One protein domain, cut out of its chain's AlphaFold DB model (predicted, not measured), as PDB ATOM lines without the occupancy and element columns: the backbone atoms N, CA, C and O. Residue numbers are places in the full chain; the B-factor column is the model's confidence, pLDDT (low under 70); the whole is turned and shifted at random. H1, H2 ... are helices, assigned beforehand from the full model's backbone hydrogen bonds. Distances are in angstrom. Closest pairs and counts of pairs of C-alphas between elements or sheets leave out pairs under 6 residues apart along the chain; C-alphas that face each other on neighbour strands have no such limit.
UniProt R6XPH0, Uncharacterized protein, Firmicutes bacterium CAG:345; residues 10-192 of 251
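Overview. This is residues 10 to 192 of the 251 residues of an uncharacterized protein of Firmicutes bacterium CAG:345 (UniProt R6XPH0). Two arms of helices meet at a corner as a V: H1 and H7 lie side by side in one arm, and H3, H4, H5 and H6 fold back and forth in the other, each packed on the next. Short H2 is at the corner, where residues 36 to 41 stick out. The printed part has 183 residues with seven named helices, H1 to H7 in chain order, no named strand, and is all helix. It is loose, with a radius of gyration of the C-alphas of 20.1 A and a flat outline of 57 by 49 by 26 A.

Arrangement. Start with H1, residues 13 to 30, which touches H7, residues 164 to 188, at Gly 20 and Ser 179, the closest C-alphas at 4.3 A; they run opposite ways at a shallow tilt of 22 degrees. H2, residues 32 to 36, only just touches H7, with 3 pairs of C-alphas within 8 A, the closest those of Pro 32 and Ile 165 at 6.8 A, and H7 uses residues 165 to 169 alone. Next look at H3, residues 45 to 72, whose residues 46 to 50 alone touch residues 164 to 168 of H7; the closest C-alphas are those of Gln 47 and Leu 168, 7.1 A apart, and the helices are only just about perpendicular, at 72 degrees. H3 forms a helical hairpin with H4, residues 76 to 97, closest at the C-alphas of Ala 55 and Ala 92, 4.7 A. H4 forms another with H5, residues 108 to 133, closest at the C-alphas of Ile 77 and Arg 126, 6.5 A. H5 forms a third with H6, residues 140 to 158, closest at the C-alphas of Gly 113 and Gly 153, 4.0 A. H1 and H6 are apart. Every O i to N i+4 pair is within hydrogen-bond range in H1, H4, H6 and H7; H3 has 22 of 24, H5 21 of 22, and H2 0 of 1, with 2 of 2 O i to N i+3 pairs.

Along the chain. Find C-alpha 13 at (19.182, -21.796, 27.210), where H1 begins its 25.6 A. H3 runs 39.7 A from C-alpha 45 at (36.390, -39.417, 9.804), H4 31.7 A, H5 37.7 A and H6 27.2 A. H7 runs 36.2 A to C-alpha 188 at (23.982, -21.473, 35.214).

Size, cuts and confidence. The two C-alphas farthest apart, those of Gln 39 and Lys 135, are 64.7 A apart. The printed part has no cut and no long link. Look for pLDDT under 70 at 22 residues, among them 101 to 106, 132 to 137 and 189 to 192.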
ATOM      1  N   VAL A  10      18.138 -16.369  29.878       63.78
ATOM      2  CA  VAL A  10      18.665 -16.409  28.504       63.78
ATOM      3  C   VAL A  10      17.673 -17.127  27.593       63.78
ATOM      4  O   VAL A  10      17.195 -18.216  27.911       63.78
ATOM      5  N   LYS A  11      17.327 -16.495  26.463       62.50
ATOM      6  CA  LYS A  11      16.341 -16.999  25.484       62.50
ATOM      7  C   LYS A  11      16.802 -18.289  24.794       62.50
ATOM      8  O   LYS A  11      15.975 -19.104  24.411       62.50
ATOM      9  N   TYR A  12      18.116 -18.499  24.716       72.06
ATOM     10  CA  TYR A  12      18.756 -19.623  24.026       72.06
ATOM     11  C   TYR A  12      19.282 -20.713  24.976       72.06
ATOM     12  O   TYR A  12      20.150 -21.487  24.596       72.06
ATOM     13  N   PHE A  13      18.762 -20.802  26.206       73.12
ATOM     14  CA  PHE A  13      19.182 -21.796  27.210       73.12
ATOM     15  C   PHE A  13      19.237 -23.236  26.665       73.12
ATOM     16  O   PHE A  13      20.269 -23.893  26.758       73.12
ATOM     17  N   TRP A  14      18.149 -23.699  26.039       76.19
ATOM     18  CA  TRP A  14      18.072 -25.049  25.470       76.19
ATOM     19  C   TRP A  14      19.054 -25.259  24.315       76.19
ATOM     20  O   TRP A  14      19.584 -26.353  24.166       76.19
ATOM     21  N   LEU A  15      19.345 -24.209  23.540       79.81
ATOM     22  CA  LEU A  15      20.308 -24.284  22.445       79.81
ATOM     23  C   LEU A  15      21.716 -24.565  22.978       79.81
ATOM     24  O   LEU A  15      22.392 -25.427  22.436       79.81
ATOM     25  N   TYR A  16      22.140 -23.899  24.058       80.38
ATOM     26  CA  TYR A  16      23.465 -24.122  24.651       80.38
ATOM     27  C   TYR A  16      23.632 -25.539  25.205       80.38
ATOM     28  O   TYR A  16      24.679 -26.151  25.008       80.38
ATOM     29  N   ILE A  17      22.595 -26.078  25.854       82.19
ATOM     30  CA  ILE A  17      22.629 -27.439  26.407       82.19
ATOM     31  C   ILE A  17      22.644 -28.485  25.292       82.19
ATOM     32  O   ILE A  17      23.470 -29.392  25.325       82.19
ATOM     33  N   VAL A  18      21.766 -28.351  24.292       86.19
ATOM     34  CA  VAL A  18      21.708 -29.289  23.160       86.19
ATOM     35  C   VAL A  18      22.999 -29.232  22.346       86.19
ATOM     36  O   VAL A  18      23.558 -30.274  22.022       86.19
ATOM     37  N   LEU A  19      23.519 -28.032  22.074       86.75
ATOM     38  CA  LEU A  19      24.777 -27.854  21.351       86.75
ATOM     39  C   LEU A  19      25.967 -28.425  22.132       86.75
ATOM     40  O   LEU A  19      26.830 -29.064  21.540       86.75
ATOM     41  N   GLY A  20      25.993 -28.245  23.454       83.56
ATOM     42  CA  GLY A  20      27.012 -28.840  24.315       83.56
ATOM     43  C   GLY A  20      26.944 -30.370  24.342       83.56
ATOM     44  O   GLY A  20      27.968 -31.026  24.185       83.56
ATOM     45  N   ALA A  21      25.749 -30.957  24.459       86.62
ATOM     46  CA  ALA A  21      25.573 -32.411  24.421       86.62
ATOM     47  C   ALA A  21      25.997 -33.009  23.067       86.62
ATOM     48  O   ALA A  21      26.736 -33.992  23.027       86.62
ATOM     49  N   LEU A  22      25.594 -32.376  21.959       87.94
ATOM     50  CA  LEU A  22      26.044 -32.755  20.618       87.94
ATOM     51  C   LEU A  22      27.562 -32.614  20.468       87.94
ATOM     52  O   LEU A  22      28.194 -33.484  19.877       87.94
ATOM     53  N   GLY A  23      28.154 -31.564  21.040       85.81
ATOM     54  CA  GLY A  23      29.599 -31.348  21.039       85.81
ATOM     55  C   GLY A  23      30.373 -32.436  21.790       85.81
ATOM     56  O   GLY A  23      31.406 -32.898  21.303       85.81
ATOM     57  N   VAL A  24      29.849 -32.925  22.920       88.00
ATOM     58  CA  VAL A  24      30.436 -34.064  23.649       88.00
ATOM     59  C   VAL A  24      30.381 -35.341  22.809       88.00
ATOM     60  O   VAL A  24      31.399 -36.017  22.659       88.00
ATOM     61  N   ILE A  25      29.223 -35.645  22.216       86.25
ATOM     62  CA  ILE A  25      29.047 -36.824  21.355       86.25
ATOM     63  C   ILE A  25      30.001 -36.751  20.154       86.25
ATOM     64  O   ILE A  25      30.724 -37.707  19.881       86.25
ATOM     65  N   ALA A  26      30.067 -35.598  19.486       84.44
ATOM     66  CA  ALA A  26      30.976 -35.371  18.370       84.44
ATOM     67  C   ALA A  26      32.447 -35.532  18.781       84.44
ATOM     68  O   ALA A  26      33.215 -36.144  18.047       84.44
ATOM     69  N   SER A  27      32.837 -35.048  19.966       84.62
ATOM     70  CA  SER A  27      34.209 -35.187  20.477       84.62
ATOM     71  C   SER A  27      34.599 -36.653  20.677       84.62
ATOM     72  O   SER A  27      35.689 -37.055  20.283       84.62
ATOM     73  N   ILE A  28      33.702 -37.472  21.238       84.06
ATOM     74  CA  ILE A  28      33.941 -38.910  21.447       84.06
ATOM     75  C   ILE A  28      34.071 -39.631  20.105       84.06
ATOM     76  O   ILE A  28      34.956 -40.461  19.921       84.06
ATOM     77  N   ILE A  29      33.207 -39.295  19.154       82.94
ATOM     78  CA  ILE A  29      33.189 -39.889  17.819       82.94
ATOM     79  C   ILE A  29      34.448 -39.532  17.017       82.94
ATOM     80  O   ILE A  29      35.028 -40.388  16.357       82.94
ATOM     81  N   LEU A  30      34.880 -38.271  17.077       81.44
ATOM     82  CA  LEU A  30      36.071 -37.775  16.379       81.44
ATOM     83  C   LEU A  30      37.376 -38.194  17.070       81.44
ATOM     84  O   LEU A  30      38.455 -37.977  16.514       81.44
ATOM     85  N   ALA A  31      37.298 -38.767  18.276       80.25
ATOM     86  CA  ALA A  31      38.468 -39.159  19.038       80.25
ATOM     87  C   ALA A  31      39.280 -40.226  18.283       80.25
ATOM     88  O   ALA A  31      38.738 -41.240  17.845       80.25
ATOM     89  N   PRO A  32      40.609 -40.090  18.200       74.62
ATOM     90  CA  PRO A  32      41.466 -41.065  17.522       74.62
ATOM     91  C   PRO A  32      41.549 -42.446  18.199       74.62
ATOM     92  O   PRO A  32      42.283 -43.309  17.720       74.62
ATOM     93  N   ILE A  33      40.807 -42.675  19.288       77.88
ATOM     94  CA  ILE A  33      40.728 -43.938  20.040       77.88
ATOM     95  C   ILE A  33      40.123 -45.055  19.173       77.88
ATOM     96  O   ILE A  33      40.486 -46.223  19.309       77.88
ATOM     97  N   TRP A  34      39.271 -44.710  18.206       75.25
ATOM     98  CA  TRP A  34      38.688 -45.677  17.270       75.25
ATOM     99  C   TRP A  34      39.715 -46.301  16.318       75.25
ATOM    100  O   TRP A  34      39.410 -47.296  15.669       75.25
ATOM    101  N   ASN A  35      40.953 -45.790  16.260       70.94
ATOM    102  CA  ASN A  35      42.006 -46.414  15.458       70.94
ATOM    103  C   ASN A  35      42.384 -47.822  15.923       70.94
ATOM    104  O   ASN A  35      42.810 -48.621  15.085       70.94
ATOM    105  N   PHE A  36      42.185 -48.136  17.206       72.44
ATOM    106  CA  PHE A  36      42.450 -49.463  17.765       72.44
ATOM    107  C   PHE A  36      41.413 -50.518  17.347       72.44
ATOM    108  O   PHE A  36      41.693 -51.708  17.439       72.44
ATOM    109  N   TRP A  37      40.239 -50.102  16.863       74.19
ATOM    110  CA  TRP A  37      39.148 -50.997  16.474       74.19
ATOM    111  C   TRP A  37      39.016 -51.017  14.949       74.19
ATOM    112  O   TRP A  37      38.589 -50.038  14.337       74.19
ATOM    113  N   GLU A  38      39.387 -52.127  14.311       65.00
ATOM    114  CA  GLU A  38      39.418 -52.238  12.841       65.00
ATOM    115  C   GLU A  38      38.038 -52.115  12.177       65.00
ATOM    116  O   GLU A  38      37.942 -51.641  11.050       65.00
ATOM    117  N   GLN A  39      36.966 -52.477  12.885       73.62
ATOM    118  CA  GLN A  39      35.604 -52.536  12.341       73.62
ATOM    119  C   GLN A  39      34.790 -51.242  12.515       73.62
ATOM    120  O   GLN A  39      33.614 -51.211  12.157       73.62
ATOM    121  N   CYS A  40      35.363 -50.170  13.072       72.25
ATOM    122  CA  CYS A  40      34.605 -48.942  13.308       72.25
ATOM    123  C   CYS A  40      34.533 -48.077  12.029       72.25
ATOM    124  O   CYS A  40      35.574 -47.602  11.564       72.25
ATOM    125  N   PRO A  41      33.335 -47.792  11.475       71.19
ATOM    126  CA  PRO A  41      33.217 -47.082  10.198       71.19
ATOM    127  C   PRO A  41      33.715 -45.625  10.242       71.19
ATOM    128  O   PRO A  41      33.900 -45.004   9.200       71.19
ATOM    129  N   TRP A  42      33.921 -45.066  11.443       70.94
ATOM    130  CA  TRP A  42      34.188 -43.640  11.660       70.94
ATOM    131  C   TRP A  42      35.671 -43.390  12.000       70.94
ATOM    132  O   TRP A  42      36.073 -42.267  12.297       70.94
ATOM    133  N   LYS A  43      36.510 -44.431  11.899       68.31
ATOM    134  CA  LYS A  43      37.948 -44.410  12.213       68.31
ATOM    135  C   LYS A  43      38.725 -43.323  11.456       68.31
ATOM    136  O   LYS A  43      39.592 -42.669  12.028       68.31
ATOM    137  N   THR A  44      38.407 -43.101  10.182       72.94
ATOM    138  CA  THR A  44      39.082 -42.106   9.325       72.94
ATOM    139  C   THR A  44      38.418 -40.732   9.346       72.94
ATOM    140  O   THR A  44      39.028 -39.749   8.924       72.94
ATOM    141  N   TRP A  45      37.196 -40.634   9.879       78.50
ATOM    142  CA  TRP A  45      36.390 -39.417   9.804       78.50
ATOM    143  C   TRP A  45      37.056 -38.265  10.547       78.50
ATOM    144  O   TRP A  45      37.058 -37.148  10.043       78.50
ATOM    145  N   GLY A  46      37.691 -38.541  11.690       73.56
ATOM    146  CA  GLY A  46      38.404 -37.528  12.471       73.56
ATOM    147  C   GLY A  46      39.467 -36.777  11.667       73.56
ATOM    148  O   GLY A  46      39.530 -35.553  11.728       73.56
ATOM    149  N   GLN A  47      40.260 -37.488  10.861       74.31
ATOM    150  CA  GLN A  47      41.336 -36.885  10.068       74.31
ATOM    151  C   GLN A  47      40.797 -36.097   8.867       74.31
ATOM    152  O   GLN A  47      41.216 -34.964   8.631       74.31
ATOM    153  N   SER A  48      39.818 -36.653   8.149       76.62
ATOM    154  CA  SER A  48      39.182 -35.967   7.019       76.62
ATOM    155  C   SER A  48      38.444 -34.701   7.463       76.62
ATOM    156  O   SER A  48      38.611 -33.639   6.867       76.62
ATOM    157  N   ILE A  49      37.674 -34.787   8.550       80.62
ATOM    158  CA  ILE A  49      36.909 -33.663   9.098       80.62
ATOM    159  C   ILE A  49      37.841 -32.559   9.592       80.62
ATOM    160  O   ILE A  49      37.549 -31.386   9.371       80.62
ATOM    161  N   LEU A  50      38.978 -32.899  10.199       78.81
ATOM    162  CA  LEU A  50      39.932 -31.898  10.670       78.81
ATOM    163  C   LEU A  50      40.490 -31.051   9.514       78.81
ATOM    164  O   LEU A  50      40.547 -29.827   9.633       78.81
ATOM    165  N   GLY A  51      40.807 -31.664   8.370       77.69
ATOM    166  CA  GLY A  51      41.207 -30.928   7.164       77.69
ATOM    167  C   GLY A  51      40.114 -29.982   6.650       77.69
ATOM    168  O   GLY A  51      40.399 -28.833   6.309       77.69
ATOM    169  N   ILE A  52      38.852 -30.432   6.646       82.75
ATOM    170  CA  ILE A  52      37.700 -29.610   6.234       82.75
ATOM    171  C   ILE A  52      37.509 -28.435   7.194       82.75
ATOM    172  O   ILE A  52      37.283 -27.309   6.753       82.75
ATOM    173  N   ILE A  53      37.626 -28.676   8.500       85.12
ATOM    174  CA  ILE A  53      37.480 -27.642   9.529       85.12
ATOM    175  C   ILE A  53      38.567 -26.578   9.381       85.12
ATOM    176  O   ILE A  53      38.251 -25.392   9.458       85.12
ATOM    177  N   ILE A  54      39.821 -26.969   9.130       84.38
ATOM    178  CA  ILE A  54      40.910 -26.011   8.889       84.38
ATOM    179  C   ILE A  54      40.616 -25.176   7.642       84.38
ATOM    180  O   ILE A  54      40.672 -23.949   7.711       84.38
ATOM    181  N   ALA A  55      40.231 -25.804   6.528       85.62
ATOM    182  CA  ALA A  55      39.873 -25.082   5.309       85.62
ATOM    183  C   ALA A  55      38.710 -24.098   5.548       85.62
ATOM    184  O   ALA A  55      38.780 -22.934   5.149       85.62
ATOM    185  N   ALA A  56      37.670 -24.530   6.264       88.75
ATOM    186  CA  ALA A  56      36.535 -23.688   6.628       88.75
ATOM    187  C   ALA A  56      36.939 -22.526   7.553       88.75
ATOM    188  O   ALA A  56      36.462 -21.407   7.370       88.75
ATOM    189  N   ALA A  57      37.839 -22.759   8.512       88.69
ATOM    190  CA  ALA A  57      38.356 -21.724   9.403       88.69
ATOM    191  C   ALA A  57      39.156 -20.661   8.636       88.69
ATOM    192  O   ALA A  57      38.976 -19.468   8.888       88.69
ATOM    193  N   ILE A  58      39.973 -21.074   7.660       89.06
ATOM    194  CA  ILE A  58      40.703 -20.151   6.778       89.06
ATOM    195  C   ILE A  58      39.717 -19.312   5.964       89.06
ATOM    196  O   ILE A  58      39.815 -18.087   5.958       89.06
ATOM    197  N   LEU A  59      38.725 -19.939   5.325       91.19
ATOM    198  CA  LEU A  59      37.710 -19.217   4.550       91.19
ATOM    199  C   LEU A  59      36.902 -18.249   5.420       91.19
ATOM    200  O   LEU A  59      36.604 -17.136   4.985       91.19
ATOM    201  N   PHE A  60      36.586 -18.631   6.657       92.50
ATOM    202  CA  PHE A  60      35.920 -17.748   7.607       92.50
ATOM    203  C   PHE A  60      36.802 -16.551   7.988       92.50
ATOM    204  O   PHE A  60      36.322 -15.417   7.989       92.50
ATOM    205  N   TYR A  61      38.091 -16.771   8.261       90.56
ATOM    206  CA  TYR A  61      39.053 -15.699   8.529       90.56
ATOM    207  C   TYR A  61      39.174 -14.741   7.335       90.56
ATOM    208  O   TYR A  61      39.052 -13.521   7.500       90.56
ATOM    209  N   VAL A  62      39.310 -15.286   6.123       90.56
ATOM    210  CA  VAL A  62      39.371 -14.505   4.884       90.56
ATOM    211  C   VAL A  62      38.095 -13.674   4.705       90.56
ATOM    212  O   VAL A  62      38.156 -12.446   4.602       90.56
ATOM    213  N   GLY A  63      36.935 -14.334   4.739       88.75
ATOM    214  CA  GLY A  63      35.634 -13.727   4.467       88.75
ATOM    215  C   GLY A  63      35.196 -12.695   5.507       88.75
ATOM    216  O   GLY A  63      34.660 -11.642   5.158       88.75
ATOM    217  N   TYR A  64      35.429 -12.968   6.792       90.19
ATOM    218  CA  TYR A  64      34.958 -12.103   7.873       90.19
ATOM    219  C   TYR A  64      35.951 -10.999   8.243       90.19
ATOM    220  O   TYR A  64      35.540  -9.855   8.466       90.19
ATOM    221  N   TYR A  65      37.239 -11.330   8.361       89.75
ATOM    222  CA  TYR A  65      38.247 -10.425   8.914       89.75
ATOM    223  C   TYR A  65      39.061  -9.723   7.823       89.75
ATOM    224  O   TYR A  65      39.139  -8.489   7.830       89.75
ATOM    225  N   LEU A  66      39.611 -10.471   6.862       88.12
ATOM    226  CA  LEU A  66      40.482  -9.908   5.822       88.12
ATOM    227  C   LEU A  66      39.729  -8.994   4.865       88.12
ATOM    228  O   LEU A  66      40.167  -7.864   4.659       88.12
ATOM    229  N   ILE A  67      38.564  -9.406   4.355       88.56
ATOM    230  CA  ILE A  67      37.770  -8.568   3.438       88.56
ATOM    231  C   ILE A  67      37.417  -7.220   4.084       88.56
ATOM    232  O   ILE A  67      37.588  -6.167   3.467       88.56
ATOM    233  N   LYS A  68      37.004  -7.215   5.360       89.94
ATOM    234  CA  LYS A  68      36.712  -5.966   6.086       89.94
ATOM    235  C   LYS A  68      37.933  -5.057   6.202       89.94
ATOM    236  O   LYS A  68      37.787  -3.834   6.165       89.94
ATOM    237  N   LYS A  69      39.127  -5.631   6.364       86.00
ATOM    238  CA  LYS A  69      40.377  -4.869   6.413       86.00
ATOM    239  C   LYS A  69      40.781  -4.340   5.044       86.00
ATOM    240  O   LYS A  69      41.116  -3.160   4.972       86.00
ATOM    241  N   ILE A  70      40.667  -5.149   3.989       88.88
ATOM    242  CA  ILE A  70      40.956  -4.752   2.602       88.88
ATOM    243  C   ILE A  70      40.156  -3.501   2.232       88.88
ATOM    244  O   ILE A  70      40.737  -2.531   1.758       88.88
ATOM    245  N   ILE A  71      38.851  -3.490   2.524       89.00
ATOM    246  CA  ILE A  71      37.956  -2.362   2.209       89.00
ATOM    247  C   ILE A  71      38.342  -1.083   2.977       89.00
ATOM    248  O   ILE A  71      38.106   0.026   2.503       89.00
ATOM    249  N   ARG A  72      38.926  -1.213   4.175       87.94
ATOM    250  CA  ARG A  72      39.283  -0.071   5.034       87.94
ATOM    251  C   ARG A  72      40.686   0.477   4.766       87.94
ATOM    252  O   ARG A  72      40.923   1.663   4.982       87.94
ATOM    253  N   SER A  73      41.620  -0.377   4.367       84.69
ATOM    254  CA  SER A  73      43.005   0.005   4.078       84.69
ATOM    255  C   SER A  73      43.138   0.721   2.732       84.69
ATOM    256  O   SER A  73      42.320   0.521   1.842       84.69
ATOM    257  N   ARG A  74      44.193   1.527   2.570       83.31
ATOM    258  CA  ARG A  74      44.567   2.158   1.296       83.31
ATOM    259  C   ARG A  74      46.063   2.002   1.036       83.31
ATOM    260  O   ARG A  74      46.833   1.769   1.968       83.31
ATOM    261  N   GLY A  75      46.460   2.159  -0.226       86.44
ATOM    262  CA  GLY A  75      47.860   2.136  -0.650       86.44
ATOM    263  C   GLY A  75      48.490   0.746  -0.562       86.44
ATOM    264  O   GLY A  75      47.813  -0.270  -0.722       86.44
ATOM    265  N   VAL A  76      49.793   0.691  -0.283       87.25
ATOM    266  CA  VAL A  76      50.582  -0.555  -0.278       87.25
ATOM    267  C   VAL A  76      50.044  -1.572   0.735       87.25
ATOM    268  O   VAL A  76      49.966  -2.763   0.449       87.25
ATOM    269  N   ILE A  77      49.570  -1.107   1.894       86.06
ATOM    270  CA  ILE A  77      49.010  -1.965   2.950       86.06
ATOM    271  C   ILE A  77      47.769  -2.728   2.456       86.06
ATOM    272  O   ILE A  77      47.563  -3.876   2.846       86.06
ATOM    273  N   GLN A  78      46.961  -2.123   1.577       89.31
ATOM    274  CA  GLN A  78      45.810  -2.792   0.965       89.31
ATOM    275  C   GLN A  78      46.253  -3.927   0.040       89.31
ATOM    276  O   GLN A  78      45.679  -5.013   0.090       89.31
ATOM    277  N   VAL A  79      47.304  -3.701  -0.756       91.12
ATOM    278  CA  VAL A  79      47.879  -4.722  -1.646       91.12
ATOM    279  C   VAL A  79      48.387  -5.917  -0.839       91.12
ATOM    280  O   VAL A  79      48.101  -7.053  -1.203       91.12
ATOM    281  N   LEU A  80      49.044  -5.686   0.304       91.44
ATOM    282  CA  LEU A  80      49.476  -6.768   1.197       91.44
ATOM    283  C   LEU A  80      48.298  -7.617   1.699       91.44
ATOM    284  O   LEU A  80      48.408  -8.838   1.718       91.44
ATOM    285  N   TYR A  81      47.169  -7.003   2.075       91.50
ATOM    286  CA  TYR A  81      45.980  -7.762   2.483       91.50
ATOM    287  C   TYR A  81      45.344  -8.546   1.327       91.50
ATOM    288  O   TYR A  81      44.790  -9.622   1.552       91.50
ATOM    289  N   ILE A  82      45.413  -8.034   0.094       92.50
ATOM    290  CA  ILE A  82      44.950  -8.763  -1.094       92.50
ATOM    291  C   ILE A  82      45.847  -9.979  -1.344       92.50
ATOM    292  O   ILE A  82      45.332 -11.071  -1.563       92.50
ATOM    293  N   ILE A  83      47.171  -9.816  -1.254       93.00
ATOM    294  CA  ILE A  83      48.122 -10.929  -1.379       93.00
ATOM    295  C   ILE A  83      47.863 -11.975  -0.284       93.00
ATOM    296  O   ILE A  83      47.763 -13.158  -0.595       93.00
ATOM    297  N   GLU A  84      47.669 -11.549   0.970       92.94
ATOM    298  CA  GLU A  84      47.310 -12.431   2.095       92.94
ATOM    299  C   GLU A  84      46.039 -13.230   1.800       92.94
ATOM    300  O   GLU A  84      46.004 -14.445   1.973       92.94
ATOM    301  N   CYS A  85      45.014 -12.557   1.276       92.88
ATOM    302  CA  CYS A  85      43.756 -13.178   0.883       92.88
ATOM    303  C   CYS A  85      43.961 -14.251  -0.193       92.88
ATOM    304  O   CYS A  85      43.511 -15.383  -0.022       92.88
ATOM    305  N   VAL A  86      44.673 -13.923  -1.275       93.81
ATOM    306  CA  VAL A  86      44.915 -14.854  -2.387       93.81
ATOM    307  C   VAL A  86      45.702 -16.074  -1.915       93.81
ATOM    308  O   VAL A  86      45.307 -17.201  -2.208       93.81
ATOM    309  N   VAL A  87      46.773 -15.869  -1.143       93.62
ATOM    310  CA  VAL A  87      47.591 -16.969  -0.617       93.62
ATOM    311  C   VAL A  87      46.762 -17.867   0.301       93.62
ATOM    312  O   VAL A  87      46.739 -19.077   0.096       93.62
ATOM    313  N   LEU A  88      46.008 -17.308   1.251       92.88
ATOM    314  CA  LEU A  88      45.176 -18.102   2.163       92.88
ATOM    315  C   LEU A  88      44.066 -18.874   1.438       92.88
ATOM    316  O   LEU A  88      43.785 -20.018   1.796       92.88
ATOM    317  N   VAL A  89      43.463 -18.298   0.395       92.00
ATOM    318  CA  VAL A  89      42.475 -19.003  -0.436       92.00
ATOM    319  C   VAL A  89      43.122 -20.168  -1.187       92.00
ATOM    320  O   VAL A  89      42.551 -21.258  -1.203       92.00
ATOM    321  N   LEU A  90      44.322 -19.991  -1.747       91.31
ATOM    322  CA  LEU A  90      45.059 -21.085  -2.390       91.31
ATOM    323  C   LEU A  90      45.395 -22.205  -1.398       91.31
ATOM    324  O   LEU A  90      45.238 -23.379  -1.730       91.31
ATOM    325  N   ILE A  91      45.785 -21.860  -0.167       90.38
ATOM    326  CA  ILE A  91      46.034 -22.840   0.901       90.38
ATOM    327  C   ILE A  91      44.743 -23.578   1.281       90.38
ATOM    328  O   ILE A  91      44.759 -24.801   1.453       90.38
ATOM    329  N   ALA A  92      43.611 -22.876   1.373       89.25
ATOM    330  CA  ALA A  92      42.314 -23.489   1.663       89.25
ATOM    331  C   ALA A  92      41.882 -24.465   0.555       89.25
ATOM    332  O   ALA A  92      41.459 -25.582   0.855       89.25
ATOM    333  N   ILE A  93      42.051 -24.085  -0.716       87.94
ATOM    334  CA  ILE A  93      41.794 -24.967  -1.864       87.94
ATOM    335  C   ILE A  93      42.731 -26.178  -1.812       87.94
ATOM    336  O   ILE A  93      42.263 -27.312  -1.905       87.94
ATOM    337  N   GLY A  94      44.030 -25.961  -1.586       84.06
ATOM    338  CA  GLY A  94      45.013 -27.035  -1.432       84.06
ATOM    339  C   GLY A  94      44.625 -28.031  -0.337       84.06
ATOM    340  O   GLY A  94      44.691 -29.234  -0.562       84.06
ATOM    341  N   SER A  95      44.115 -27.538   0.795       82.94
ATOM    342  CA  SER A  95      43.656 -28.360   1.927       82.94
ATOM    343  C   SER A  95      42.439 -29.239   1.597       82.94
ATOM    344  O   SER A  95      42.260 -30.308   2.184       82.94
ATOM    345  N   ILE A  96      41.589 -28.806   0.662       82.06
ATOM    346  CA  ILE A  96      40.461 -29.604   0.158       82.06
ATOM    347  C   ILE A  96      40.969 -30.624  -0.869       82.06
ATOM    348  O   ILE A  96      40.608 -31.798  -0.808       82.06
ATOM    349  N   LEU A  97      41.864 -30.219  -1.775       80.75
ATOM    350  CA  LEU A  97      42.425 -31.100  -2.806       80.75
ATOM    351  C   LEU A  97      43.281 -32.237  -2.226       80.75
ATOM    352  O   LEU A  97      43.298 -33.335  -2.786       80.75
ATOM    353  N   THR A  98      43.943 -32.026  -1.086       75.44
ATOM    354  CA  THR A  98      44.656 -33.096  -0.367       75.44
ATOM    355  C   THR A  98      43.720 -34.197   0.130       75.44
ATOM    356  O   THR A  98      44.125 -35.355   0.196       75.44
ATOM    357  N   GLN A  99      42.453 -33.880   0.420       69.56
ATOM    358  CA  GLN A  99      41.457 -34.891   0.803       69.56
ATOM    359  C   GLN A  99      41.040 -35.757  -0.387       69.56
ATOM    360  O   GLN A  99      40.712 -36.925  -0.207       69.56
ATOM    361  N   LEU A 100      41.110 -35.201  -1.600       70.25
ATOM    362  CA  LEU A 100      40.872 -35.917  -2.853       70.25
ATOM    363  C   LEU A 100      42.103 -36.712  -3.329       70.25
ATOM    364  O   LEU A 100      42.077 -37.275  -4.417       70.25
ATOM    365  N   GLN A 101      43.184 -36.754  -2.534       63.91
ATOM    366  CA  GLN A 101      44.452 -37.438  -2.835       63.91
ATOM    367  C   GLN A 101      45.166 -36.959  -4.117       63.91
ATOM    368  O   GLN A 101      46.061 -37.638  -4.614       63.91
ATOM    369  N   ILE A 102      44.824 -35.773  -4.636       62.28
ATOM    370  CA  ILE A 102      45.414 -35.217  -5.870       62.28
ATOM    371  C   ILE A 102      46.841 -34.691  -5.620       62.28
ATOM    372  O   ILE A 102      47.666 -34.661  -6.530       62.28
ATOM    373  N   LEU A 103      47.152 -34.293  -4.379       61.66
ATOM    374  CA  LEU A 103      48.456 -33.762  -3.973       61.66
ATOM    375  C   LEU A 103      49.088 -34.617  -2.861       61.66
ATOM    376  O   LEU A 103      48.392 -34.984  -1.913       61.66
ATOM    377  N   PRO A 104      50.412 -34.874  -2.895       62.47
ATOM    378  CA  PRO A 104      51.113 -35.718  -1.921       62.47
ATOM    379  C   PRO A 104      51.404 -35.018  -0.577       62.47
ATOM    380  O   PRO A 104      52.333 -35.400   0.134       62.47
ATOM    381  N   ILE A 105      50.632 -33.997  -0.194       61.53
ATOM    382  CA  ILE A 105      50.771 -33.339   1.113       61.53
ATOM    383  C   ILE A 105      49.938 -34.140   2.116       61.53
ATOM    384  O   ILE A 105      48.721 -33.987   2.195       61.53
ATOM    385  N   LYS A 106      50.593 -35.044   2.852       65.81
ATOM    386  CA  LYS A 106      49.926 -35.954   3.801       65.81
ATOM    387  C   LYS A 106      49.726 -35.367   5.202       65.81
ATOM    388  O   LYS A 106      48.846 -35.823   5.926       65.81
ATOM    389  N   GLU A 107      50.516 -34.369   5.596       77.31
ATOM    390  CA  GLU A 107      50.529 -33.881   6.979       77.31
ATOM    391  C   GLU A 107      49.875 -32.500   7.115       77.31
ATOM    392  O   GLU A 107      50.322 -31.514   6.525       77.31
ATOM    393  N   ILE A 108      48.864 -32.412   7.980       79.00
ATOM    394  CA  ILE A 108      48.170 -31.176   8.377       79.00
ATOM    395  C   ILE A 108      49.154 -30.160   8.974       79.00
ATOM    396  O   ILE A 108      48.998 -28.953   8.798       79.00
ATOM    397  N   CYS A 109      50.201 -30.644   9.646       83.56
ATOM    398  CA  CYS A 109      51.263 -29.814  10.210       83.56
ATOM    399  C   CYS A 109      51.942 -28.933   9.145       83.56
ATOM    400  O   CYS A 109      52.208 -27.761   9.403       83.56
ATOM    401  N   MET A 110      52.143 -29.455   7.928       84.62
ATOM    402  CA  MET A 110      52.733 -28.681   6.831       84.62
ATOM    403  C   MET A 110      51.798 -27.562   6.369       84.62
ATOM    404  O   MET A 110      52.258 -26.455   6.110       84.62
ATOM    405  N   ILE A 111      50.487 -27.830   6.311       86.88
ATOM    406  CA  ILE A 111      49.470 -26.831   5.951       86.88
ATOM    407  C   ILE A 111      49.472 -25.698   6.980       86.88
ATOM    408  O   ILE A 111      49.536 -24.529   6.610       86.88
ATOM    409  N   ILE A 112      49.472 -26.037   8.273       87.31
ATOM    410  CA  ILE A 112      49.562 -25.051   9.356       87.31
ATOM    411  C   ILE A 112      50.874 -24.259   9.255       87.31
ATOM    412  O   ILE A 112      50.850 -23.032   9.340       87.31
ATOM    413  N   GLY A 113      52.002 -24.930   9.010       88.38
ATOM    414  CA  GLY A 113      53.296 -24.277   8.811       88.38
ATOM    415  C   GLY A 113      53.284 -23.276   7.653       88.38
ATOM    416  O   GLY A 113      53.789 -22.165   7.796       88.38
ATOM    417  N   LEU A 114      52.631 -23.626   6.543       89.75
ATOM    418  CA  LEU A 114      52.477 -22.757   5.377       89.75
ATOM    419  C   LEU A 114      51.631 -21.510   5.692       89.75
ATOM    420  O   LEU A 114      51.970 -20.416   5.240       89.75
ATOM    421  N   ILE A 115      50.577 -21.654   6.505       90.81
ATOM    422  CA  ILE A 115      49.759 -20.526   6.982       90.81
ATOM    423  C   ILE A 115      50.628 -19.571   7.803       90.81
ATOM    424  O   ILE A 115      50.749 -18.405   7.429       90.81
ATOM    425  N   PHE A 116      51.294 -20.072   8.850       91.81
ATOM    426  CA  PHE A 116      52.169 -19.260   9.709       91.81
ATOM    427  C   PHE A 116      53.294 -18.584   8.926       91.81
ATOM    428  O   PHE A 116      53.605 -17.418   9.165       91.81
ATOM    429  N   LEU A 117      53.881 -19.299   7.965       93.00
ATOM    430  CA  LEU A 117      54.920 -18.761   7.100       93.00
ATOM    431  C   LEU A 117      54.381 -17.610   6.243       93.00
ATOM    432  O   LEU A 117      54.981 -16.537   6.215       93.00
ATOM    433  N   SER A 118      53.243 -17.812   5.574       92.44
ATOM    434  CA  SER A 118      52.631 -16.781   4.729       92.44
ATOM    435  C   SER A 118      52.223 -15.539   5.528       92.44
ATOM    436  O   SER A 118      52.533 -14.418   5.119       92.44
ATOM    437  N   GLU A 119      51.610 -15.727   6.699       91.19
ATOM    438  CA  GLU A 119      51.179 -14.640   7.579       91.19
ATOM    439  C   GLU A 119      52.385 -13.875   8.135       91.19
ATOM    440  O   GLU A 119      52.432 -12.646   8.057       91.19
ATOM    441  N   GLY A 120      53.412 -14.595   8.597       91.69
ATOM    442  CA  GLY A 120      54.637 -13.999   9.118       91.69
ATOM    443  C   GLY A 120      55.383 -13.161   8.078       91.69
ATOM    444  O   GLY A 120      55.819 -12.052   8.390       91.69
ATOM    445  N   VAL A 121      55.495 -13.642   6.833       93.12
ATOM    446  CA  VAL A 121      56.157 -12.896   5.746       93.12
ATOM    447  C   VAL A 121      55.389 -11.610   5.426       93.12
ATOM    448  O   VAL A 121      55.992 -10.541   5.309       93.12
ATOM    449  N   ILE A 122      54.060 -11.684   5.324       92.19
ATOM    450  CA  ILE A 122      53.220 -10.524   4.999       92.19
ATOM    451  C   ILE A 122      53.238  -9.496   6.133       92.19
ATOM    452  O   ILE A 122      53.330  -8.295   5.865       92.19
ATOM    453  N   ASP A 123      53.213  -9.933   7.393       89.81
ATOM    454  CA  ASP A 123      53.344  -9.030   8.538       89.81
ATOM    455  C   ASP A 123      54.732  -8.382   8.623       89.81
ATOM    456  O   ASP A 123      54.836  -7.221   9.032       89.81
ATOM    457  N   LEU A 124      55.786  -9.068   8.171       90.69
ATOM    458  CA  LEU A 124      57.125  -8.486   8.057       90.69
ATOM    459  C   LEU A 124      57.145  -7.335   7.041       90.69
ATOM    460  O   LEU A 124      57.617  -6.238   7.349       90.69
ATOM    461  N   PHE A 125      56.560  -7.547   5.856       90.06
ATOM    462  CA  PHE A 125      56.406  -6.482   4.861       90.06
ATOM    463  C   PHE A 125      55.534  -5.343   5.392       90.06
ATOM    464  O   PHE A 125      55.846  -4.170   5.182       90.06
ATOM    465  N   ARG A 126      54.463  -5.660   6.123       86.81
ATOM    466  CA  ARG A 126      53.582  -4.655   6.725       86.81
ATOM    467  C   ARG A 126      54.339  -3.790   7.728       86.81
ATOM    468  O   ARG A 126      54.181  -2.573   7.696       86.81
ATOM    469  N   ALA A 127      55.179  -4.391   8.568       86.38
ATOM    470  CA  ALA A 127      56.034  -3.667   9.505       86.38
ATOM    471  C   ALA A 127      57.039  -2.759   8.776       86.38
ATOM    472  O   ALA A 127      57.201  -1.599   9.155       86.38
ATOM    473  N   TYR A 128      57.646  -3.257   7.695       85.44
ATOM    474  CA  TYR A 128      58.589  -2.499   6.874       85.44
ATOM    475  C   TYR A 128      57.945  -1.260   6.227       85.44
ATOM    476  O   TYR A 128      58.467  -0.152   6.348       85.44
ATOM    477  N   PHE A 129      56.775  -1.409   5.596       83.75
ATOM    478  CA  PHE A 129      56.073  -0.273   4.984       83.75
ATOM    479  C   PHE A 129      55.499   0.700   6.024       83.75
ATOM    480  O   PHE A 129      55.473   1.907   5.786       83.75
ATOM    481  N   HIS A 130      55.117   0.218   7.211       77.56
ATOM    482  CA  HIS A 130      54.621   1.086   8.283       77.56
ATOM    483  C   HIS A 130      55.681   2.068   8.803       77.56
ATOM    484  O   HIS A 130      55.334   3.185   9.189       77.56
ATOM    485  N   GLN A 131      56.961   1.679   8.785       70.00
ATOM    486  CA  GLN A 131      58.068   2.567   9.157       70.00
ATOM    487  C   GLN A 131      58.330   3.672   8.124       70.00
ATOM    488  O   GLN A 131      58.835   4.727   8.497       70.00
ATOM    489  N   ARG A 132      57.997   3.458   6.843       67.88
ATOM    490  CA  ARG A 132      58.173   4.478   5.794       67.88
ATOM    491  C   ARG A 132      57.033   5.489   5.740       67.88
ATOM    492  O   ARG A 132      57.299   6.668   5.540       67.88
ATOM    493  N   ASP A 133      55.793   5.038   5.917       66.06
ATOM    494  CA  ASP A 133      54.609   5.879   5.683       66.06
ATOM    495  C   ASP A 133      54.078   6.590   6.941       66.06
ATOM    496  O   ASP A 133      53.261   7.506   6.829       66.06
ATOM    497  N   SER A 134      54.496   6.193   8.150       64.00
ATOM    498  CA  SER A 134      53.914   6.720   9.393       64.00
ATOM    499  C   SER A 134      54.947   7.328  10.344       64.00
ATOM    500  O   SER A 134      56.037   6.800  10.538       64.00
ATOM    501  N   LYS A 135      54.574   8.438  11.002       60.31
ATOM    502  CA  LYS A 135      55.348   9.047  12.105       60.31
ATOM    503  C   LYS A 135      55.302   8.226  13.403       60.31
ATOM    504  O   LYS A 135      55.965   8.577  14.373       60.31
ATOM    505  N   THR A 136      54.489   7.173  13.452       66.50
ATOM    506  CA  THR A 136      54.289   6.334  14.636       66.50
ATOM    507  C   THR A 136      55.133   5.073  14.546       66.50
ATOM    508  O   THR A 136      55.096   4.362  13.547       66.50
ATOM    509  N   SER A 137      55.867   4.765  15.613       64.75
ATOM    510  CA  SER A 137      56.681   3.551  15.664       64.75
ATOM    511  C   SER A 137      55.798   2.302  15.613       64.75
ATOM    512  O   SER A 137      54.824   2.180  16.363       64.75
ATOM    513  N   TYR A 138      56.145   1.361  14.733       75.12
ATOM    514  CA  TYR A 138      55.508   0.051  14.705       75.12
ATOM    515  C   TYR A 138      55.835  -0.700  16.009       75.12
ATOM    516  O   TYR A 138      57.004  -0.775  16.390       75.12
ATOM    517  N   PRO A 139      54.843  -1.272  16.715       82.50
ATOM    518  CA  PRO A 139      55.092  -1.927  17.995       82.50
ATOM    519  C   PRO A 139      56.012  -3.146  17.821       82.50
ATOM    520  O   PRO A 139      55.630  -4.131  17.188       82.50
ATOM    521  N   MET A 140      57.197  -3.096  18.440       81.75
ATOM    522  CA  MET A 140      58.250  -4.127  18.363       81.75
ATOM    523  C   MET A 140      57.745  -5.543  18.660       81.75
ATOM    524  O   MET A 140      58.110  -6.486  17.967       81.75
ATOM    525  N   TRP A 141      56.833  -5.695  19.624       86.62
ATOM    526  CA  TRP A 141      56.226  -6.987  19.950       86.62
ATOM    527  C   TRP A 141      55.568  -7.668  18.736       86.62
ATOM    528  O   TRP A 141      55.693  -8.878  18.567       86.62
ATOM    529  N   ARG A 142      54.914  -6.906  17.844       86.00
ATOM    530  CA  ARG A 142      54.317  -7.475  16.622       86.00
ATOM    531  C   ARG A 142      55.373  -7.949  15.631       86.00
ATOM    532  O   ARG A 142      55.157  -8.942  14.950       86.00
ATOM    533  N   LEU A 143      56.505  -7.253  15.561       87.25
ATOM    534  CA  LEU A 143      57.621  -7.649  14.708       87.25
ATOM    535  C   LEU A 143      58.277  -8.934  15.233       87.25
ATOM    536  O   LEU A 143      58.535  -9.845  14.451       87.25
ATOM    537  N   CYS A 144      58.452  -9.064  16.553       90.69
ATOM    538  CA  CYS A 144      58.912 -10.312  17.168       90.69
ATOM    539  C   CYS A 144      57.957 -11.483  16.888       90.69
ATOM    540  O   CYS A 144      58.424 -12.568  16.548       90.69
ATOM    541  N   ILE A 145      56.637 -11.265  16.969       90.00
ATOM    542  CA  ILE A 145      55.643 -12.287  16.597       90.00
ATOM    543  C   ILE A 145      55.785 -12.679  15.125       90.00
ATOM    544  O   ILE A 145      55.781 -13.868  14.833       90.00
ATOM    545  N   ALA A 146      55.944 -11.718  14.212       90.25
ATOM    546  CA  ALA A 146      56.083 -12.006  12.785       90.25
ATOM    547  C   ALA A 146      57.334 -12.852  12.493       90.25
ATOM    548  O   ALA A 146      57.250 -13.864  11.802       90.25
ATOM    549  N   ILE A 147      58.482 -12.505  13.085       92.31
ATOM    550  CA  ILE A 147      59.718 -13.298  12.963       92.31
ATOM    551  C   ILE A 147      59.525 -14.699  13.561       92.31
ATOM    552  O   ILE A 147      59.936 -15.698  12.961       92.31
ATOM    553  N   GLY A 148      58.864 -14.792  14.717       92.19
ATOM    554  CA  GLY A 148      58.486 -16.063  15.332       92.19
ATOM    555  C   GLY A 148      57.593 -16.911  14.420       92.19
ATOM    556  O   GLY A 148      57.838 -18.099  14.255       92.19
ATOM    557  N   ALA A 149      56.604 -16.300  13.767       93.00
ATOM    558  CA  ALA A 149      55.700 -16.971  12.839       93.00
ATOM    559  C   ALA A 149      56.431 -17.485  11.588       93.00
ATOM    560  O   ALA A 149      56.213 -18.625  11.187       93.00
ATOM    561  N   VAL A 150      57.357 -16.703  11.019       94.00
ATOM    562  CA  VAL A 150      58.182 -17.137   9.876       94.00
ATOM    563  C   VAL A 150      59.082 -18.313  10.257       94.00
ATOM    564  O   VAL A 150      59.143 -19.309   9.536       94.00
ATOM    565  N   THR A 151      59.776 -18.216  11.391       92.19
ATOM    566  CA  THR A 151      60.710 -19.258  11.846       92.19
ATOM    567  C   THR A 151      59.984 -20.551  12.212       92.19
ATOM    568  O   THR A 151      60.355 -21.621  11.727       92.19
ATOM    569  N   LEU A 152      58.905 -20.457  12.993       90.31
ATOM    570  CA  LEU A 152      58.070 -21.597  13.367       90.31
ATOM    571  C   LEU A 152      57.355 -22.202  12.151       90.31
ATOM    572  O   LEU A 152      57.347 -23.422  12.000       90.31
ATOM    573  N   GLY A 153      56.823 -21.371  11.253       89.44
ATOM    574  CA  GLY A 153      56.174 -21.820  10.021       89.44
ATOM    575  C   GLY A 153      57.132 -22.576   9.100       89.44
ATOM    576  O   GLY A 153      56.813 -23.678   8.653       89.44
ATOM    577  N   THR A 154      58.344 -22.047   8.897       90.44
ATOM    578  CA  THR A 154      59.398 -22.722   8.115       90.44
ATOM    579  C   THR A 154      59.779 -24.061   8.739       90.44
ATOM    580  O   THR A 154      59.901 -25.063   8.035       90.44
ATOM    581  N   TYR A 155      59.931 -24.102  10.066       89.06
ATOM    582  CA  TYR A 155      60.269 -25.328  10.778       89.06
ATOM    583  C   TYR A 155      59.172 -26.394  10.651       89.06
ATOM    584  O   TYR A 155      59.471 -27.532  10.294       89.06
ATOM    585  N   MET A 156      57.905 -26.022  10.871       86.81
ATOM    586  CA  MET A 156      56.754 -26.928  10.743       86.81
ATOM    587  C   MET A 156      56.548 -27.430   9.310       86.81
ATOM    588  O   MET A 156      56.116 -28.567   9.119       86.81
ATOM    589  N   PHE A 157      56.864 -26.601   8.313       84.12
ATOM    590  CA  PHE A 157      56.805 -26.987   6.906       84.12
ATOM    591  C   PHE A 157      57.927 -27.966   6.532       84.12
ATOM    592  O   PHE A 157      57.666 -28.978   5.886       84.12
ATOM    593  N   ALA A 158      59.163 -27.697   6.965       83.56
ATOM    594  CA  ALA A 158      60.320 -28.530   6.642       83.56
ATOM    595  C   ALA A 158      60.320 -29.872   7.389       83.56
ATOM    596  O   ALA A 158      60.744 -30.892   6.844       83.56
ATOM    597  N   LYS A 159      59.860 -29.884   8.643       80.12
ATOM    598  CA  LYS A 159      59.786 -31.092   9.464       80.12
ATOM    599  C   LYS A 159      58.463 -31.101  10.232       80.12
ATOM    600  O   LYS A 159      58.301 -30.295  11.150       80.12
ATOM    601  N   PRO A 160      57.526 -32.020   9.922       71.62
ATOM    602  CA  PRO A 160      56.280 -32.116  10.669       71.62
ATOM    603  C   PRO A 160      56.594 -32.534  12.110       71.62
ATOM    604  O   PRO A 160      56.871 -33.696  12.396       71.62
ATOM    605  N   PHE A 161      56.607 -31.557  13.017       66.88
ATOM    606  CA  PHE A 161      56.925 -31.768  14.431       66.88
ATOM    607  C   PHE A 161      55.829 -32.569  15.147       66.88
ATOM    608  O   PHE A 161      56.115 -33.394  16.010       66.88
ATOM    609  N   PHE A 162      54.572 -32.355  14.747       72.31
ATOM    610  CA  PHE A 162      53.416 -33.095  15.234       72.31
ATOM    611  C   PHE A 162      52.877 -34.031  14.159       72.31
ATOM    612  O   PHE A 162      52.612 -33.611  13.034       72.31
ATOM    613  N   GLN A 163      52.648 -35.285  14.543       77.50
ATOM    614  CA  GLN A 163      51.849 -36.210  13.749       77.50
ATOM    615  C   GLN A 163      50.386 -35.747  13.735       77.50
ATOM    616  O   GLN A 163      49.865 -35.285  14.757       77.50
ATOM    617  N   ASN A 164      49.693 -35.955  12.615       77.25
ATOM    618  CA  ASN A 164      48.263 -35.662  12.454       77.25
ATOM    619  C   ASN A 164      47.379 -36.203  13.600       77.25
ATOM    620  O   ASN A 164      46.374 -35.598  13.980       77.25
ATOM    621  N   ILE A 165      47.765 -37.339  14.187       81.44
ATOM    622  CA  ILE A 165      47.062 -37.959  15.316       81.44
ATOM    623  C   ILE A 165      47.113 -37.107  16.592       81.44
ATOM    624  O   ILE A 165      46.126 -37.021  17.322       81.44
ATOM    625  N   VAL A 166      48.246 -36.446  16.842       82.00
ATOM    626  CA  VAL A 166      48.466 -35.604  18.023       82.00
ATOM    627  C   VAL A 166      47.669 -34.310  17.885       82.00
ATOM    628  O   VAL A 166      46.992 -33.899  18.824       82.00
ATOM    629  N   VAL A 167      47.675 -33.711  16.690       79.81
ATOM    630  CA  VAL A 167      46.879 -32.510  16.391       79.81
ATOM    631  C   VAL A 167      45.384 -32.788  16.575       79.81
ATOM    632  O   VAL A 167      44.676 -31.985  17.186       79.81
ATOM    633  N   LEU A 168      44.910 -33.957  16.129       83.06
ATOM    634  CA  LEU A 168      43.524 -34.380  16.328       83.06
ATOM    635  C   LEU A 168      43.171 -34.532  17.817       83.06
ATOM    636  O   LEU A 168      42.110 -34.074  18.233       83.06
ATOM    637  N   TRP A 169      44.058 -35.101  18.638       84.38
ATOM    638  CA  TRP A 169      43.858 -35.198  20.093       84.38
ATOM    639  C   TRP A 169      43.696 -33.834  20.764       84.38
ATOM    640  O   TRP A 169      42.793 -33.653  21.586       84.38
ATOM    641  N   VAL A 170      44.553 -32.871  20.412       85.75
ATOM    642  CA  VAL A 170      44.477 -31.503  20.944       85.75
ATOM    643  C   VAL A 170      43.144 -30.863  20.553       85.75
ATOM    644  O   VAL A 170      42.461 -30.292  21.403       85.75
ATOM    645  N   PHE A 171      42.735 -31.017  19.293       84.06
ATOM    646  CA  PHE A 171      41.471 -30.481  18.793       84.06
ATOM    647  C   PHE A 171      40.249 -31.096  19.494       84.06
ATOM    648  O   PHE A 171      39.370 -30.369  19.961       84.06
ATOM    649  N   VAL A 172      40.214 -32.424  19.627       86.38
ATOM    650  CA  VAL A 172      39.137 -33.150  20.320       86.38
ATOM    651  C   VAL A 172      39.067 -32.752  21.794       86.38
ATOM    652  O   VAL A 172      37.978 -32.518  22.317       86.38
ATOM    653  N   SER A 173      40.216 -32.599  22.454       87.00
ATOM    654  CA  SER A 173      40.277 -32.156  23.851       87.00
ATOM    655  C   SER A 173      39.721 -30.740  24.016       87.00
ATOM    656  O   SER A 173      38.937 -30.483  24.930       87.00
ATOM    657  N   LEU A 174      40.065 -29.824  23.104       88.25
ATOM    658  CA  LEU A 174      39.541 -28.459  23.108       88.25
ATOM    659  C   LEU A 174      38.017 -28.444  22.907       88.25
ATOM    660  O   LEU A 174      37.305 -27.774  23.659       88.25
ATOM    661  N   LEU A 175      37.515 -29.203  21.927       87.31
ATOM    662  CA  LEU A 175      36.080 -29.349  21.672       87.31
ATOM    663  C   LEU A 175      35.339 -29.903  22.887       87.31
ATOM    664  O   LEU A 175      34.270 -29.400  23.232       87.31
ATOM    665  N   PHE A 176      35.916 -30.891  23.564       89.44
ATOM    666  CA  PHE A 176      35.332 -31.483  24.759       89.44
ATOM    667  C   PHE A 176      35.225 -30.462  25.902       89.44
ATOM    668  O   PHE A 176      34.153 -30.298  26.488       89.44
ATOM    669  N   VAL A 177      36.294 -29.701  26.161       91.06
ATOM    670  CA  VAL A 177      36.304 -28.639  27.184       91.06
ATOM    671  C   VAL A 177      35.299 -27.531  26.850       91.06
ATOM    672  O   VAL A 177      34.530 -27.122  27.721       91.06
ATOM    673  N   LEU A 178      35.248 -27.079  25.592       88.44
ATOM    674  CA  LEU A 178      34.258 -26.104  25.114       88.44
ATOM    675  C   LEU A 178      32.825 -26.620  25.285       88.44
ATOM    676  O   LEU A 178      31.948 -25.875  25.721       88.44
ATOM    677  N   SER A 179      32.592 -27.895  24.988       87.31
ATOM    678  CA  SER A 179      31.275 -28.524  25.108       87.31
ATOM    679  C   SER A 179      30.811 -28.586  26.563       87.31
ATOM    680  O   SER A 179      29.681 -28.201  26.863       87.31
ATOM    681  N   ILE A 180      31.694 -28.970  27.490       88.25
ATOM    682  CA  ILE A 180      31.402 -28.933  28.930       88.25
ATOM    683  C   ILE A 180      31.155 -27.495  29.391       88.25
ATOM    684  O   ILE A 180      30.184 -27.244  30.104       88.25
ATOM    685  N   ALA A 181      31.977 -26.537  28.959       87.12
ATOM    686  CA  ALA A 181      31.796 -25.130  29.306       87.12
ATOM    687  C   ALA A 181      30.433 -24.591  28.833       87.12
ATOM    688  O   ALA A 181      29.771 -23.869  29.581       87.12
ATOM    689  N   LEU A 182      29.973 -24.984  27.639       85.75
ATOM    690  CA  LEU A 182      28.641 -24.645  27.125       85.75
ATOM    691  C   LEU A 182      27.519 -25.265  27.966       85.75
ATOM    692  O   LEU A 182      26.535 -24.580  28.251       85.75
ATOM    693  N   ILE A 183      27.672 -26.517  28.408       86.19
ATOM    694  CA  ILE A 183      26.708 -27.175  29.302       86.19
ATOM    695  C   ILE A 183      26.657 -26.459  30.655       86.19
ATOM    696  O   ILE A 183      25.567 -26.164  31.140       86.19
ATOM    697  N   VAL A 184      27.810 -26.126  31.244       85.06
ATOM    698  CA  VAL A 184      27.897 -25.400  32.523       85.06
ATOM    699  C   VAL A 184      27.286 -24.004  32.398       85.06
ATOM    700  O   VAL A 184      26.482 -23.606  33.241       85.06
ATOM    701  N   PHE A 185      27.605 -23.270  31.330       81.62
ATOM    702  CA  PHE A 185      27.021 -21.955  31.066       81.62
ATOM    703  C   PHE A 185      25.506 -22.041  30.854       81.62
ATOM    704  O   PHE A 185      24.756 -21.225  31.395       81.62
ATOM    705  N   GLY A 186      25.060 -23.067  30.124       76.81
ATOM    706  CA  GLY A 186      23.662 -23.446  29.997       76.81
ATOM    707  C   GLY A 186      23.026 -23.630  31.370       76.81
ATOM    708  O   GLY A 186      22.107 -22.893  31.699       76.81
ATOM    709  N   ALA A 187      23.565 -24.517  32.206       77.50
ATOM    710  CA  ALA A 187      23.052 -24.833  33.540       77.50
ATOM    711  C   ALA A 187      23.021 -23.632  34.506       77.50
ATOM    712  O   ALA A 187      22.103 -23.524  35.321       77.50
ATOM    713  N   MET A 188      23.980 -22.702  34.408       74.31
ATOM    714  CA  MET A 188      23.982 -21.473  35.214       74.31
ATOM    715  C   MET A 188      22.915 -20.457  34.779       74.31
ATOM    716  O   MET A 188      22.583 -19.538  35.532       74.31
ATOM    717  N   CYS A 189      22.360 -20.605  33.580       67.81
ATOM    718  CA  CYS A 189      21.333 -19.731  33.038       67.81
ATOM    719  C   CYS A 189      19.943 -20.337  33.283       67.81
ATOM    720  O   CYS A 189      19.733 -21.528  33.119       67.81
ATOM    721  N   LYS A 190      18.939 -19.536  33.663       61.75
ATOM    722  CA  LYS A 190      17.545 -20.026  33.733       61.75
ATOM    723  C   LYS A 190      16.868 -19.847  32.372       61.75
ATOM    724  O   LYS A 190      17.075 -18.800  31.744       61.75
ATOM    725  N   PRO A 191      16.020 -20.795  31.925       62.28
ATOM    726  CA  PRO A 191      15.280 -20.640  30.680       62.28
ATOM    727  C   PRO A 191      14.425 -19.366  30.728       62.28
ATOM    728  O   PRO A 191      13.585 -19.186  31.616       62.28
ATOM    729  N   ALA A 192      14.637 -18.456  29.773       59.53
ATOM    730  CA  ALA A 192      13.796 -17.275  29.588       59.53
ATOM    731  C   ALA A 192      12.502 -17.658  28.852       59.53
ATOM    732  O   ALA A 192      12.269 -17.253  27.718       59.53
TER     733      ALA A 192